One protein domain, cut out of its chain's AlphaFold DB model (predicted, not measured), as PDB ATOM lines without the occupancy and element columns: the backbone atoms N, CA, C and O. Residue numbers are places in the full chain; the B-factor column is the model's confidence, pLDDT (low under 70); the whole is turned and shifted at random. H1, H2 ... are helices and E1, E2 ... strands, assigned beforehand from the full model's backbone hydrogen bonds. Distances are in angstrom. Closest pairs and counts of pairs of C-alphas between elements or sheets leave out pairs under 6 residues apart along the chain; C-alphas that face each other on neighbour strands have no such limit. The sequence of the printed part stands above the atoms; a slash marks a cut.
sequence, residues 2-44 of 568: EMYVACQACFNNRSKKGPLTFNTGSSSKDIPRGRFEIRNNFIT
ATOM      1  N   GLU A   2     344.664 325.416 292.862       55.12
ATOM      2  CA  GLU A   2     344.410 324.736 291.586       55.12
ATOM      3  C   GLU A   2     345.739 324.250 291.002       55.12
ATOM      4  O   GLU A   2     346.680 325.033 290.876       55.12
ATOM      5  N   MET A   3     345.825 322.966 290.666       67.62
ATOM      6  CA  MET A   3     347.019 322.347 290.093       67.62
ATOM      7  C   MET A   3     346.770 322.050 288.613       67.62
ATOM      8  O   MET A   3     345.802 321.374 288.273       67.62
ATOM      9  N   TYR A   4     347.651 322.544 287.744       78.00
ATOM     10  CA  TYR A   4     347.561 322.383 286.292       78.00
ATOM     11  C   TYR A   4     348.697 321.484 285.804       78.00
ATOM     12  O   TYR A   4     349.849 321.677 286.187       78.00
ATOM     13  N   VAL A   5     348.379 320.496 284.965       80.75
ATOM     14  CA  VAL A   5     349.336 319.471 284.518       80.75
ATOM     15  C   VAL A   5     349.372 319.424 282.995       80.75
ATOM     16  O   VAL A   5     348.330 319.362 282.347       80.75
ATOM     17  N   ALA A   6     350.573 319.412 282.420       79.88
ATOM     18  CA  ALA A   6     350.805 319.200 280.994       79.88
ATOM     19  C   ALA A   6     351.821 318.066 280.808       79.88
ATOM     20  O   ALA A   6     352.826 318.018 281.515       79.88
ATOM     21  N   CYS A   7     351.583 317.149 279.864       83.06
ATOM     22  CA  CYS A   7     352.579 316.126 279.544       83.06
ATOM     23  C   CYS A   7     353.786 316.754 278.828       83.06
ATOM     24  O   CYS A   7     353.658 317.778 278.153       83.06
ATOM     25  N   GLN A   8     354.948 316.102 278.923       83.19
ATOM     26  CA  GLN A   8     356.204 316.614 278.362       83.19
ATOM     27  C   GLN A   8     356.107 316.895 276.853       83.19
ATOM     28  O   GLN A   8     356.651 317.887 276.374       83.19
ATOM     29  N   ALA A   9     355.368 316.071 276.103       82.50
ATOM     30  CA  ALA A   9     355.153 316.269 274.669       82.50
ATOM     31  C   ALA A   9     354.326 317.534 274.368       82.50
ATOM     32  O   ALA A   9     354.711 318.338 273.520       82.50
ATOM     33  N   CYS A  10     353.220 317.747 275.090       80.88
ATOM     34  CA  CYS A  10     352.387 318.942 274.939       80.88
ATOM     35  C   CYS A  10     353.112 320.207 275.407       80.88
ATOM     36  O   CYS A  10     352.997 321.247 274.758       80.88
ATOM     37  N   PHE A  11     353.890 320.116 276.490       83.31
ATOM     38  CA  PHE A  11     354.732 321.215 276.951       83.31
ATOM     39  C   PHE A  11     355.787 321.551 275.892       83.31
ATOM     40  O   PHE A  11     355.904 322.699 275.493       83.31
ATOM     41  N   ASN A  12     356.494 320.581 275.321       81.25
ATOM     42  CA  ASN A  12     357.592 320.856 274.381       81.25
ATOM     43  C   ASN A  12     357.159 321.184 272.945       81.25
ATOM     44  O   ASN A  12     358.016 321.387 272.081       81.25
ATOM     45  N   ASN A  13     355.856 321.250 272.665       79.06
ATOM     46  CA  ASN A  13     355.368 321.496 271.315       79.06
ATOM     47  C   ASN A  13     355.807 322.883 270.790       79.06
ATOM     48  O   ASN A  13     355.362 323.927 271.277       79.06
ATOM     49  N   ARG A  14     356.690 322.884 269.778       56.56
ATOM     50  CA  ARG A  14     357.400 324.068 269.252       56.56
ATOM     51  C   ARG A  14     356.501 325.078 268.534       56.56
ATOM     52  O   ARG A  14     356.892 326.235 268.408       56.56
ATOM     53  N   SER A  15     355.312 324.671 268.092       62.12
ATOM     54  CA  SER A  15     354.324 325.556 267.459       62.12
ATOM     55  C   SER A  15     353.536 326.413 268.462       62.12
ATOM     56  O   SER A  15     352.812 327.313 268.047       62.12
ATOM     57  N   LYS A  16     353.711 326.212 269.778       62.97
ATOM     58  CA  LYS A  16     353.108 327.035 270.843       62.97
ATOM     59  C   LYS A  16     354.188 327.663 271.730       62.97
ATOM     60  O   LYS A  16     354.457 327.167 272.821       62.97
ATOM     61  N   LYS A  17     354.817 328.756 271.279       61.84
ATOM     62  CA  LYS A  17     355.870 329.474 272.038       61.84
ATOM     63  C   LYS A  17     355.350 330.322 273.220       61.84
ATOM     64  O   LYS A  17     356.158 330.833 273.985       61.84
ATOM     65  N   GLY A  18     354.031 330.458 273.379       73.88
ATOM     66  CA  GLY A  18     353.380 331.254 274.430       73.88
ATOM     67  C   GLY A  18     352.986 330.469 275.696       73.88
ATOM     68  O   GLY A  18     353.377 329.303 275.847       73.88
ATOM     69  N   PRO A  19     352.225 331.099 276.617       79.38
ATOM     70  CA  PRO A  19     351.636 330.425 277.776       79.38
ATOM     71  C   PRO A  19     350.751 329.238 277.362       79.38
ATOM     72  O   PRO A  19     350.256 329.164 276.237       79.38
ATOM     73  N   LEU A  20     350.587 328.280 278.273       82.19
ATOM     74  CA  LEU A  20     349.698 327.137 278.077       82.19
ATOM     75  C   LEU A  20     348.284 327.516 278.520       82.19
ATOM     76  O   LEU A  20     348.075 327.842 279.688       82.19
ATOM     77  N   THR A  21     347.335 327.441 277.590       83.12
ATOM     78  CA  THR A  21     345.911 327.685 277.844       83.12
ATOM     79  C   THR A  21     345.231 326.422 278.364       83.12
ATOM     80  O   THR A  21     345.260 325.380 277.701       83.12
ATOM     81  N   PHE A  22     344.586 326.519 279.525       78.50
ATOM     82  CA  PHE A  22     343.764 325.462 280.114       78.50
ATOM     83  C   PHE A  22     342.301 325.890 280.113       78.50
ATOM     84  O   PHE A  22     341.956 326.923 280.683       78.50
ATOM     85  N   ASN A  23     341.439 325.082 279.498       71.50
ATOM     86  CA  ASN A  23     339.999 325.327 279.474       71.50
ATOM     87  C   ASN A  23     339.344 324.615 280.664       71.50
ATOM     88  O   ASN A  23     339.296 323.387 280.695       71.50
ATOM     89  N   THR A  24     338.821 325.370 281.627       56.84
ATOM     90  CA  THR A  24     338.098 324.851 282.802       56.84
ATOM     91  C   THR A  24     336.584 324.994 282.637       56.84
ATOM     92  O   THR A  24     335.891 325.427 283.551       56.84
ATOM     93  N   GLY A  25     336.062 324.652 281.453       59.41
ATOM     94  CA  GLY A  25     334.630 324.685 281.124       59.41
ATOM     95  C   GLY A  25     334.056 326.098 280.976       59.41
ATOM     96  O   GLY A  25     333.677 326.488 279.879       59.41
ATOM     97  N   SER A  26     334.016 326.873 282.061       48.25
ATOM     98  CA  SER A  26     333.441 328.225 282.130       48.25
ATOM     99  C   SER A  26     334.453 329.362 281.923       48.25
ATOM    100  O   SER A  26     334.061 330.520 281.815       48.25
ATOM    101  N   SER A  27     335.753 329.061 281.862       62.22
ATOM    102  CA  SER A  27     336.813 330.036 281.567       62.22
ATOM    103  C   SER A  27     338.057 329.357 280.987       62.22
ATOM    104  O   SER A  27     338.254 328.148 281.133       62.22
ATOM    105  N   SER A  28     338.894 330.138 280.303       75.69
ATOM    106  CA  SER A  28     340.225 329.727 279.854       75.69
ATOM    107  C   SER A  28     341.284 330.466 280.663       75.69
ATOM    108  O   SER A  28     341.219 331.690 280.789       75.69
ATOM    109  N   LYS A  29     342.270 329.741 281.191       80.75
ATOM    110  CA  LYS A  29     343.370 330.320 281.963       80.75
ATOM    111  C   LYS A  29     344.696 330.070 281.268       80.75
ATOM    112  O   LYS A  29     345.074 328.922 281.035       80.75
ATOM    113  N   ASP A  30     345.409 331.152 280.989       85.50
ATOM    114  CA  ASP A  30     346.749 331.105 280.419       85.50
ATOM    115  C   ASP A  30     347.793 331.073 281.529       85.50
ATOM    116  O   ASP A  30     347.881 331.975 282.365       85.50
ATOM    117  N   ILE A  31     348.601 330.014 281.544       83.44
ATOM    118  CA  ILE A  31     349.656 329.834 282.538       83.44
ATOM    119  C   ILE A  31     351.012 329.943 281.842       83.44
ATOM    120  O   ILE A  31     351.318 329.142 280.950       83.44
ATOM    121  N   PRO A  32     351.861 330.912 282.237       86.06
ATOM    122  CA  PRO A  32     353.215 331.019 281.719       86.06
ATOM    123  C   PRO A  32     353.999 329.732 281.954       86.06
ATOM    124  O   PRO A  32     354.003 329.185 283.055       86.06
ATOM    125  N   ARG A  33     354.727 329.282 280.930       81.94
ATOM    126  CA  ARG A  33     355.555 328.065 280.982       81.94
ATOM    127  C   ARG A  33     356.558 328.067 282.141       81.94
ATOM    128  O   ARG A  33     356.791 327.019 282.723       81.94
ATOM    129  N   GLY A  34     357.082 329.236 282.523       83.31
ATOM    130  CA  GLY A  34     357.998 329.391 283.663       83.31
ATOM    131  C   GLY A  34     357.376 329.128 285.042       83.31
ATOM    132  O   GLY A  34     358.105 329.063 286.020       83.31
ATOM    133  N   ARG A  35     356.046 328.970 285.137       85.00
ATOM    134  CA  ARG A  35     355.350 328.550 286.368       85.00
ATOM    135  C   ARG A  35     355.156 327.034 286.467       85.00
ATOM    136  O   ARG A  35     354.538 326.572 287.421       85.00
ATOM    137  N   PHE A  36     355.629 326.271 285.482       81.94
ATOM    138  CA  PHE A  36     355.584 324.815 285.516       81.94
ATOM    139  C   PHE A  36     356.895 324.261 286.053       81.94
ATOM    140  O   PHE A  36     357.972 324.594 285.566       81.94
ATOM    141  N   GLU A  37     356.783 323.356 287.015       84.44
ATOM    142  CA  GLU A  37     357.895 322.531 287.463       84.44
ATOM    143  C   GLU A  37     357.850 321.191 286.732       84.44
ATOM    144  O   GLU A  37     356.806 320.534 286.675       84.44
ATOM    145  N   ILE A  38     358.992 320.761 286.193       82.44
ATOM    146  CA  ILE A  38     359.120 319.409 285.649       82.44
ATOM    147  C   ILE A  38     359.117 318.444 286.829       82.44
ATOM    148  O   ILE A  38     359.996 318.487 287.689       82.44
ATOM    149  N   ARG A  39     358.125 317.556 286.862       76.06
ATOM    150  CA  ARG A  39     358.031 316.489 287.853       76.06
ATOM    151  C   ARG A  39     357.879 315.153 287.152       76.06
ATOM    152  O   ARG A  39     357.172 315.039 286.153       76.06
ATOM    153  N   ASN A  40     358.508 314.132 287.715       72.75
ATOM    154  CA  ASN A  40     358.259 312.762 287.301       72.75
ATOM    155  C   ASN A  40     357.032 312.231 288.048       72.75
ATOM    156  O   ASN A  40     356.936 312.367 289.268       72.75
ATOM    157  N   ASN A  41     356.107 311.588 287.336       65.00
ATOM    158  CA  ASN A  41     354.900 311.016 287.935       65.00
ATOM    159  C   ASN A  41     355.167 309.638 288.582       65.00
ATOM    160  O   ASN A  41     354.475 308.666 288.296       65.00
ATOM    161  N   PHE A  42     356.200 309.547 289.428       56.47
ATOM    162  CA  PHE A  42     356.546 308.345 290.206       56.47
ATOM    163  C   PHE A  42     356.087 308.439 291.669       56.47
ATOM    164  O   PHE A  42     356.597 307.725 292.532       56.47
ATOM    165  N   ILE A  43     355.137 309.330 291.975       55.03
ATOM    166  CA  ILE A  43     354.636 309.496 293.340       55.03
ATOM    167  C   ILE A  43     353.881 308.224 293.733       55.03
ATOM    168  O   ILE A  43     352.750 307.986 293.310       55.03
ATOM    169  N   THR A  44     354.530 307.401 294.551       56.03
ATOM    170  CA  THR A  44     353.908 306.244 295.188       56.03
ATOM    171  C   THR A  44     353.363 306.721 296.526       56.03
ATOM    172  O   THR A  44     354.124 307.001 297.449       56.03
TER     173      THR A  44
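AT A GLANCE: This is residues 2 to 44 of the 568 residues of the protein "Histone acetyltransferase" of Orchesella cincta (UniProt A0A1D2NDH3). What is the shape? There is little regular structure: a short helix, H1, a loop to a two-strand hairpin, E1 and E2, and a tail with no named element, residues 32 to 44. What is the make-up? The printed part has 43 residues, 12 of them in H1, E1 and E2 in that order; the class is mixed and the sheet, E1 - E2, antiparallel. How large is it? It is only just loose, close to compact, with radius of gyration of the C-alphas 11.5 A and spans of 33 by 25 by 15 A.

HOW THE PARTS SIT: Where is the helix? H1, residues 8 to 11, is too short for any O i to N i+4 pair; of its O i to N i+3 pairs, 0 of 1 is within range. The closest C-alphas of H1 and E1, residues 20 to 23, are those of Phe 11 and Leu 20, 7.9 A apart. How do the strands pair? E1 and E2, residues 28 to 31, form an antiparallel hairpin at 154 degrees; N 20 and O 31 are 2.9 A apart, within hydrogen-bond range. H1 and E2 are apart.

IN THESE COORDINATES: Where does H1 begin? C-alpha 8 is at (356.204, 316.614, 278.362). How long are the elements? H1 measures 5.0 A, E1 10.0 A and E2 9.8 A, from first to last C-alpha; E2 ends at C-alpha 31, (349.656, 329.834, 282.538).

THE WHOLE: Is it cut? The printed part has no cut; the link E1 to E2 is tight and H1 to E1 short. Where is confidence low? Residues 2 to 3, 14 to 17, 24 to 27 and 41 to 44 have pLDDT under 70.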